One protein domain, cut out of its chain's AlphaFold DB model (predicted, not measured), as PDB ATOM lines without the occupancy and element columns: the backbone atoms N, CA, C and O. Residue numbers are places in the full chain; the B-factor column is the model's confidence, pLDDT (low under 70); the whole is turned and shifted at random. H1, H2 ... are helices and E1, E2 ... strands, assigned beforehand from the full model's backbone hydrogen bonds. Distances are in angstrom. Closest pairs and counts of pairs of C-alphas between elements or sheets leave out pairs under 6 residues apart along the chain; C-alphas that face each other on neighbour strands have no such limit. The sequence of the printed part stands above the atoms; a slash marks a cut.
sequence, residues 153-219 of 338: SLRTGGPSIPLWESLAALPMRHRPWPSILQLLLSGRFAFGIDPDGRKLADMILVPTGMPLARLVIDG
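This is residues 153 to 219 of the 338 residues of an uncharacterized protein of Aureimonas flava (UniProt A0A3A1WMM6). This is a small rounded domain in which E2, a strand of the two-stranded antiparallel ribbon E1 and E2, and the short helix H1 lie nearest the middle, with the short helix H3 packed on H1 and the helices H2 and H4 on the side away from E1 and H3. A long stretch without a named element, residues 186 to 199, runs from H2 back to H3, and on the way residues 192 to 193 pair antiparallel with residues 204 to 205 of E2. The printed part has 67 residues with four named helices and two named strands, in the order E1 H1 H2 H3 E2 H4. The class is mixed, helices and strands, with under half of the residues in named elements. The whole is compact, with a radius of gyration of the C-alphas of 11.2 A and spans of 27 by 24 by 20 A.

Find C-alpha 160 at (205.762, 242.331, 289.456); here E1 begins, residues 160 to 162, 7.0 A long. Its partner E2, residues 204 to 207, runs 10.3 A from C-alpha 204 at (202.640, 240.093, 280.696). H1, residues 163 to 166, is 5.2 A long, and H3, residues 200 to 203, is 5.0 A. H2, residues 177 to 185, is the longest helix at 12.2 A. H4, residues 212 to 217, runs 8.7 A and ends at C-alpha 217, (204.755, 220.859, 285.916).

Begin at the sheet: E1 and E2 are antiparallel, their directions at 142 degrees. Look for N 161 and O 206, 2.9 A apart, and N 206 and O 161, also 2.9 A, both within hydrogen-bond range. From the sheet go to H1, where the C-alphas of Leu 163 and Ile 204 of E2, the closest of the two elements, are 5.5 A apart. H1 touches H3, with the closest C-alphas, those of Leu 163 and Ala 201, 6.0 A apart. H1 and H4 are close but not clearly touching; their closest C-alphas, those of Ser 166 and Leu 212, are 7.3 A apart. H2 and H4 only just touch, with 3 pairs of C-alphas within 8 A, the closest being those of Ser 179 and Val 216 at 6.6 A. They run opposite ways at a steep tilt of 68 degrees, only just short of about perpendicular. H2 is apart from E1, E2, H1 and H3. In H2 and H4 every O i to N i+4 pair is within hydrogen-bond range; H1 and H3 are too short for such a pair.

The C-alphas farthest apart, those of Asp 196 and Gly 219, are 32.7 A from each other. The printed part has no cut. The link from H2 to H3 is long, with 14 residues. The mean pLDDT of the printed part is 72.7; look for values under 70 at residues 154 to 158, 169 to 174 and 208 to 219.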
ATOM      1  N   SER A 153     194.463 241.679 285.610       71.12
ATOM      2  CA  SER A 153     194.128 242.456 286.795       71.12
ATOM      3  C   SER A 153     194.883 243.784 286.772       71.12
ATOM      4  O   SER A 153     196.102 243.812 286.611       71.12
ATOM      5  N   LEU A 154     194.179 244.889 287.034       56.59
ATOM      6  CA  LEU A 154     194.784 246.216 287.233       56.59
ATOM      7  C   LEU A 154     195.641 246.312 288.509       56.59
ATOM      8  O   LEU A 154     196.331 247.308 288.714       56.59
ATOM      9  N   ARG A 155     195.583 245.318 289.404       55.09
ATOM     10  CA  ARG A 155     196.335 245.300 290.662       55.09
ATOM     11  C   ARG A 155     196.950 243.922 290.872       55.09
ATOM     12  O   ARG A 155     196.293 243.014 291.372       55.09
ATOM     13  N   THR A 156     198.230 243.775 290.549       56.69
ATOM     14  CA  THR A 156     199.043 242.617 290.959       56.69
ATOM     15  C   THR A 156     199.434 242.660 292.444       56.69
ATOM     16  O   THR A 156     200.120 241.761 292.916       56.69
ATOM     17  N   GLY A 157     198.972 243.662 293.209       51.75
ATOM     18  CA  GLY A 157     199.029 243.715 294.679       51.75
ATOM     19  C   GLY A 157     200.429 243.836 295.301       51.75
ATOM     20  O   GLY A 157     200.526 244.085 296.498       51.75
ATOM     21  N   GLY A 158     201.496 243.706 294.508       65.31
ATOM     22  CA  GLY A 158     202.892 243.715 294.938       65.31
ATOM     23  C   GLY A 158     203.866 243.877 293.759       65.31
ATOM     24  O   GLY A 158     203.421 244.103 292.626       65.31
ATOM     25  N   PRO A 159     205.190 243.783 294.000       71.12
ATOM     26  CA  PRO A 159     206.186 243.866 292.937       71.12
ATOM     27  C   PRO A 159     205.907 242.797 291.875       71.12
ATOM     28  O   PRO A 159     205.518 241.669 292.187       71.12
ATOM     29  N   SER A 160     206.029 243.188 290.609       75.88
ATOM     30  CA  SER A 160     205.762 242.331 289.456       75.88
ATOM     31  C   SER A 160     206.968 242.337 288.531       75.88
ATOM     32  O   SER A 160     207.652 243.352 288.421       75.88
ATOM     33  N   ILE A 161     207.207 241.209 287.876       75.88
ATOM     34  CA  ILE A 161     208.271 241.030 286.887       75.88
ATOM     35  C   ILE A 161     207.665 240.593 285.550       75.88
ATOM     36  O   ILE A 161     206.590 239.979 285.547       75.88
ATOM     37  N   PRO A 162     208.326 240.864 284.417       79.69
ATOM     38  CA  PRO A 162     207.929 240.311 283.131       79.69
ATOM     39  C   PRO A 162     207.838 238.781 283.153       79.69
ATOM     40  O   PRO A 162     208.628 238.088 283.804       79.69
ATOM     41  N   LEU A 163     206.900 238.227 282.385       80.62
ATOM     42  CA  LEU A 163     206.690 236.785 282.278       80.62
ATOM     43  C   LEU A 163     207.976 236.066 281.858       80.62
ATOM     44  O   LEU A 163     208.291 235.005 282.397       80.62
ATOM     45  N   TRP A 164     208.745 236.645 280.934       74.81
ATOM     46  CA  TRP A 164     210.003 236.053 280.482       74.81
ATOM     47  C   TRP A 164     211.042 235.921 281.609       74.81
ATOM     48  O   TRP A 164     211.752 234.912 281.627       74.81
ATOM     49  N   GLU A 165     211.092 236.865 282.560       74.19
ATOM     50  CA  GLU A 165     211.987 236.817 283.728       74.19
ATOM     51  C   GLU A 165     211.564 235.717 284.700       74.19
ATOM     52  O   GLU A 165     212.395 234.939 285.165       74.19
ATOM     53  N   SER A 166     210.255 235.569 284.940       72.94
ATOM     54  CA  SER A 166     209.724 234.501 285.805       72.94
ATOM     55  C   SER A 166     210.028 233.086 285.285       72.94
ATOM     56  O   SER A 166     210.015 232.112 286.040       72.94
ATOM     57  N   LEU A 167     210.334 232.972 283.989       73.50
ATOM     58  CA  LEU A 167     210.670 231.729 283.302       73.50
ATOM     59  C   LEU A 167     212.167 231.614 282.989       73.50
ATOM     60  O   LEU A 167     212.561 230.669 282.303       73.50
ATOM     61  N   ALA A 168     213.007 232.542 283.462       70.38
ATOM     62  CA  ALA A 168     214.436 232.581 283.142       70.38
ATOM     63  C   ALA A 168     215.175 231.291 283.535       70.38
ATOM     64  O   ALA A 168     216.083 230.865 282.827       70.38
ATOM     65  N   ALA A 169     214.728 230.618 284.602       66.06
ATOM     66  CA  ALA A 169     215.280 229.338 285.046       66.06
ATOM     67  C   ALA A 169     214.998 228.161 284.085       66.06
ATOM     68  O   ALA A 169     215.613 227.104 284.213       66.06
ATOM     69  N   LEU A 170     214.072 228.320 283.130       62.97
ATOM     70  CA  LEU A 170     213.783 227.331 282.096       62.97
ATOM     71  C   LEU A 170     214.409 227.751 280.757       62.97
ATOM     72  O   LEU A 170     214.164 228.877 280.297       62.97
ATOM     73  N   PRO A 171     215.117 226.838 280.060       64.19
ATOM     74  CA  PRO A 171     215.562 227.086 278.693       64.19
ATOM     75  C   PRO A 171     214.377 227.473 277.807       64.19
ATOM     76  O   PRO A 171     213.324 226.835 277.870       64.19
ATOM     77  N   MET A 172     214.541 228.490 276.958       62.94
ATOM     78  CA  MET A 172     213.437 229.119 276.216       62.94
ATOM     79  C   MET A 172     212.610 228.130 275.377       62.94
ATOM     80  O   MET A 172     211.385 228.238 275.322       62.94
ATOM     81  N   ARG A 173     213.272 227.108 274.816       60.69
ATOM     82  CA  ARG A 173     212.674 225.992 274.054       60.69
ATOM     83  C   ARG A 173     211.853 224.993 274.881       60.69
ATOM     84  O   ARG A 173     211.096 224.215 274.317       60.69
ATOM     85  N   HIS A 174     212.044 224.964 276.197       64.69
ATOM     86  CA  HIS A 174     211.378 224.042 277.124       64.69
ATOM     87  C   HIS A 174     210.320 224.740 277.981       64.69
ATOM     88  O   HIS A 174     209.710 224.115 278.845       64.69
ATOM     89  N   ARG A 175     210.096 226.039 277.757       71.88
ATOM     90  CA  ARG A 175     209.052 226.785 278.451       71.88
ATOM     91  C   ARG A 175     207.680 226.304 277.964       71.88
ATOM     92  O   ARG A 175     207.444 226.303 276.754       71.88
ATOM     93  N   PRO A 176     206.765 225.924 278.871       77.81
ATOM     94  CA  PRO A 176     205.449 225.411 278.506       77.81
ATOM     95  C   PRO A 176     204.490 226.563 278.167       77.81
ATOM     96  O   PRO A 176     203.494 226.787 278.852       77.81
ATOM     97  N   TRP A 177     204.811 227.327 277.117       83.75
ATOM     98  CA  TRP A 177     204.070 228.527 276.714       83.75
ATOM     99  C   TRP A 177     202.558 228.308 276.576       83.75
ATOM    100  O   TRP A 177     201.818 229.119 277.131       83.75
ATOM    101  N   PRO A 178     202.061 227.226 275.940       86.19
ATOM    102  CA  PRO A 178     200.620 227.023 275.825       86.19
ATOM    103  C   PRO A 178     199.949 226.833 277.183       86.19
ATOM    104  O   PRO A 178     198.942 227.477 277.467       86.19
ATOM    105  N   SER A 179     200.543 226.020 278.058       83.25
ATOM    106  CA  SER A 179     200.029 225.788 279.408       83.25
ATOM    107  C   SER A 179     200.035 227.066 280.243       83.25
ATOM    108  O   SER A 179     199.085 227.318 280.979       83.25
ATOM    109  N   ILE A 180     201.070 227.900 280.107       85.00
ATOM    110  CA  ILE A 180     201.157 229.201 280.781       85.00
ATOM    111  C   ILE A 180     200.069 230.147 280.266       85.00
ATOM    112  O   ILE A 180     199.387 230.777 281.065       85.00
ATOM    113  N   LEU A 181     199.848 230.248 278.956       87.81
ATOM    114  CA  LEU A 181     198.793 231.123 278.441       87.81
ATOM    115  C   LEU A 181     197.396 230.614 278.812       87.81
ATOM    116  O   LEU A 181     196.569 231.404 279.255       87.81
ATOM    117  N   GLN A 182     197.140 229.306 278.730       85.75
ATOM    118  CA  GLN A 182     195.889 228.701 279.209       85.75
ATOM    119  C   GLN A 182     195.654 228.977 280.698       85.75
ATOM    120  O   GLN A 182     194.534 229.283 281.113       85.75
ATOM    121  N   LEU A 183     196.717 228.914 281.503       80.06
ATOM    122  CA  LEU A 183     196.688 229.238 282.921       80.06
ATOM    123  C   LEU A 183     196.226 230.677 283.167       80.06
ATOM    124  O   LEU A 183     195.319 230.899 283.973       80.06
ATOM    125  N   LEU A 184     196.806 231.639 282.451       84.00
ATOM    126  CA  LEU A 184     196.434 233.052 282.546       84.00
ATOM    127  C   LEU A 184     194.995 233.286 282.060       84.00
ATOM    128  O   LEU A 184     194.201 233.938 282.738       84.00
ATOM    129  N   LEU A 185     194.615 232.672 280.937       85.38
ATOM    130  CA  LEU A 185     193.265 232.756 280.367       85.38
ATOM    131  C   LEU A 185     192.183 232.161 281.280       85.38
ATOM    132  O   LEU A 185     191.039 232.624 281.260       85.38
ATOM    133  N   SER A 186     192.535 231.181 282.123       80.81
ATOM    134  CA  SER A 186     191.608 230.585 283.095       80.81
ATOM    135  C   SER A 186     191.078 231.590 284.125       80.81
ATOM    136  O   SER A 186     190.065 231.324 284.772       80.81
ATOM    137  N   GLY A 187     191.750 232.737 284.298       71.75
ATOM    138  CA  GLY A 187     191.385 233.768 285.274       71.75
ATOM    139  C   GLY A 187     191.626 233.366 286.731       71.75
ATOM    140  O   GLY A 187     191.230 234.090 287.637       71.75
ATOM    141  N   ARG A 188     192.272 232.219 286.979       70.31
ATOM    142  CA  ARG A 188     192.603 231.734 288.331       70.31
ATOM    143  C   ARG A 188     193.807 232.444 288.949       70.31
ATOM    144  O   ARG A 188     194.081 232.261 290.129       70.31
ATOM    145  N   PHE A 189     194.528 233.225 288.149       72.88
ATOM    146  CA  PHE A 189     195.775 233.868 288.526       72.88
ATOM    147  C   PHE A 189     195.746 235.339 288.155       72.88
ATOM    148  O   PHE A 189     195.403 235.693 287.029       72.88
ATOM    149  N   ALA A 190     196.128 236.184 289.107       74.56
ATOM    150  CA  ALA A 190     196.294 237.602 288.855       74.56
ATOM    151  C   ALA A 190     197.609 237.839 288.099       74.56
ATOM    152  O   ALA A 190     198.680 237.443 288.554       74.56
ATOM    153  N   PHE A 191     197.508 238.517 286.964       84.62
ATOM    154  CA  PHE A 191     198.630 239.034 286.190       84.62
ATOM    155  C   PHE A 191     198.272 240.434 285.694       84.62
ATOM    156  O   PHE A 191     197.091 240.766 285.583       84.62
ATOM    157  N   GLY A 192     199.280 241.252 285.428       83.06
ATOM    158  CA  GLY A 192     199.136 242.570 284.825       83.06
ATOM    159  C   GLY A 192     199.510 242.547 283.347       83.06
ATOM    160  O   GLY A 192     200.148 241.612 282.864       83.06
ATOM    161  N   ILE A 193     199.129 243.603 282.637       85.56
ATOM    162  CA  ILE A 193     199.634 243.896 281.297       85.56
ATOM    163  C   ILE A 193     200.323 245.253 281.362       85.56
ATOM    164  O   ILE A 193     199.680 246.250 281.688       85.56
ATOM    165  N   ASP A 194     201.613 245.274 281.052       82.25
ATOM    166  CA  ASP A 194     202.368 246.491 280.799       82.25
ATOM    167  C   ASP A 194     201.901 247.098 279.461       82.25
ATOM    168  O   ASP A 194     202.040 246.448 278.416       82.25
ATOM    169  N   PRO A 195     201.306 248.305 279.455       72.94
ATOM    170  CA  PRO A 195     200.870 248.959 278.226       72.94
ATOM    171  C   PRO A 195     202.034 249.341 277.299       72.94
ATOM    172  O   PRO A 195     201.801 249.468 276.096       72.94
ATOM    173  N   ASP A 196     203.255 249.480 277.826       75.06
ATOM    174  CA  ASP A 196     204.441 249.915 277.079       75.06
ATOM    175  C   ASP A 196     205.244 248.741 276.488       75.06
ATOM    176  O   ASP A 196     206.161 248.933 275.677       75.06
ATOM    177  N   GLY A 197     204.892 247.504 276.853       71.19
ATOM    178  CA  GLY A 197     205.540 246.306 276.333       71.19
ATOM    179  C   GLY A 197     205.326 246.150 274.821       71.19
ATOM    180  O   GLY A 197     204.213 246.233 274.304       71.19
ATOM    181  N   ARG A 198     206.417 245.898 274.087       77.00
ATOM    182  CA  ARG A 198     206.397 245.795 272.615       77.00
ATOM    183  C   ARG A 198     206.007 244.411 272.095       77.00
ATOM    184  O   ARG A 198     205.613 244.295 270.937       77.00
ATOM    185  N   LYS A 199     206.165 243.371 272.918       83.31
ATOM    186  CA  LYS A 199     205.864 241.972 272.589       83.31
ATOM    187  C   LYS A 199     205.026 241.351 273.689       83.31
ATOM    188  O   LYS A 199     205.232 241.670 274.855       83.31
ATOM    189  N   LEU A 200     204.156 240.403 273.348       81.75
ATOM    190  CA  LEU A 200     203.260 239.778 274.328       81.75
ATOM    191  C   LEU A 200     204.004 239.182 275.541       81.75
ATOM    192  O   LEU A 200     203.567 239.366 276.674       81.75
ATOM    193  N   ALA A 201     205.139 238.514 275.322       77.94
ATOM    194  CA  ALA A 201     205.968 237.951 276.395       77.94
ATOM    195  C   ALA A 201     206.540 239.008 277.362       77.94
ATOM    196  O   ALA A 201     206.739 238.711 278.541       77.94
ATOM    197  N   ASP A 202     206.793 240.219 276.861       78.44
ATOM    198  CA  ASP A 202     207.330 241.348 277.629       78.44
ATOM    199  C   ASP A 202     206.205 242.102 278.348       78.44
ATOM    200  O   ASP A 202     206.396 242.621 279.441       78.44
ATOM    201  N   MET A 203     205.015 242.122 277.742       82.81
ATOM    202  CA  MET A 203     203.833 242.804 278.258       82.81
ATOM    203  C   MET A 203     203.223 242.130 279.484       82.81
ATOM    204  O   MET A 203     202.621 242.801 280.315       82.81
ATOM    205  N   ILE A 204     203.288 240.805 279.591       86.50
ATOM    206  CA  ILE A 204     202.640 240.093 280.696       86.50
ATOM    207  C   ILE A 204     203.491 240.251 281.957       86.50
ATOM    208  O   ILE A 204     204.619 239.767 282.009       86.50
ATOM    209  N   LEU A 205     202.926 240.876 282.990       84.69
ATOM    210  CA  LEU A 205     203.551 241.050 284.299       84.69
ATOM    211  C   LEU A 205     202.973 240.052 285.301       84.69
ATOM    212  O   LEU A 205     201.756 239.942 285.452       84.69
ATOM    213  N   VAL A 206     203.835 239.350 286.027       82.00
ATOM    214  CA  VAL A 206     203.442 238.345 287.024       82.00
ATOM    215  C   VAL A 206     204.033 238.695 288.394       82.00
ATOM    216  O   VAL A 206     205.116 239.282 288.445       82.00
ATOM    217  N   PRO A 207     203.361 238.375 289.517       77.62
ATOM    218  CA  PRO A 207     203.884 238.677 290.851       77.62
ATOM    219  C   PRO A 207     205.275 238.069 291.102       77.62
ATOM    220  O   PRO A 207     205.519 236.897 290.791       77.62
ATOM    221  N   THR A 208     206.184 238.845 291.700       69.69
ATOM    222  CA  THR A 208     207.535 238.385 292.053       69.69
ATOM    223  C   THR A 208     207.449 237.196 293.017       69.69
ATOM    224  O   THR A 208     206.872 237.302 294.096       69.69
ATOM    225  N   GLY A 209     208.013 236.047 292.628       63.34
ATOM    226  CA  GLY A 209     207.983 234.808 293.421       63.34
ATOM    227  C   GLY A 209     206.914 233.791 293.005       63.34
ATOM    228  O   GLY A 209     206.831 232.719 293.602       63.34
ATOM    229  N   MET A 210     206.126 234.078 291.967       67.56
ATOM    230  CA  MET A 210     205.164 233.127 291.415       67.56
ATOM    231  C   MET A 210     205.871 231.948 290.715       67.56
ATOM    232  O   MET A 210     206.554 232.157 289.710       67.56
ATOM    233  N   PRO A 211     205.697 230.690 291.165       62.44
ATOM    234  CA  PRO A 211     206.420 229.557 290.599       62.44
ATOM    235  C   PRO A 211     205.672 228.981 289.386       62.44
ATOM    236  O   PRO A 211     205.303 227.809 289.382       62.44
ATOM    237  N   LEU A 212     205.437 229.797 288.350       66.56
ATOM    238  CA  LEU A 212     204.654 229.427 287.155       66.56
ATOM    239  C   LEU A 212     205.130 228.120 286.509       66.56
ATOM    240  O   LEU A 212     204.315 227.271 286.161       66.56
ATOM    241  N   ALA A 213     206.447 227.926 286.422       59.53
ATOM    242  CA  ALA A 213     207.043 226.687 285.933       59.53
ATOM    243  C   ALA A 213     206.615 225.458 286.756       59.53
ATOM    244  O   ALA A 213     206.220 224.448 286.183       59.53
ATOM    245  N   ARG A 214     206.642 225.548 288.094       60.00
ATOM    246  CA  ARG A 214     206.237 224.443 288.981       60.00
ATOM    247  C   ARG A 214     204.728 224.218 288.955       60.00
ATOM    248  O   ARG A 214     204.297 223.083 288.858       60.00
ATOM    249  N   LEU A 215     203.927 225.286 288.930       62.97
ATOM    250  CA  LEU A 215     202.462 225.193 288.860       62.97
ATOM    251  C   LEU A 215     201.969 224.463 287.602       62.97
ATOM    252  O   LEU A 215     200.942 223.787 287.647       62.97
ATOM    253  N   VAL A 216     202.702 224.595 286.495       61.88
ATOM    254  CA  VAL A 216     202.420 223.882 285.246       61.88
ATOM    255  C   VAL A 216     202.938 222.437 285.281       61.88
ATOM    256  O   VAL A 216     202.243 221.541 284.809       61.88
ATOM    257  N   ILE A 217     204.129 222.195 285.846       57.84
ATOM    258  CA  ILE A 217     204.755 220.859 285.916       57.84
ATOM    259  C   ILE A 217     204.045 219.939 286.923       57.84
ATOM    260  O   ILE A 217     203.835 218.765 286.629       57.84
ATOM    261  N   ASP A 218     203.609 220.463 288.069       52.62
ATOM    262  CA  ASP A 218     203.013 219.684 289.164       52.62
ATOM    263  C   ASP A 218     201.535 219.316 288.914       52.62
ATOM    264  O   ASP A 218     200.852 218.816 289.809       52.62
ATOM    265  N   GLY A 219     200.991 219.594 287.720       50.44
ATOM    266  CA  GLY A 219     199.640 219.180 287.311       50.44
ATOM    267  C   GLY A 219     198.497 219.726 288.181       50.44
ATOM    268  O   GLY A 219     197.356 219.275 288.061       50.44
TER     269      GLY A 219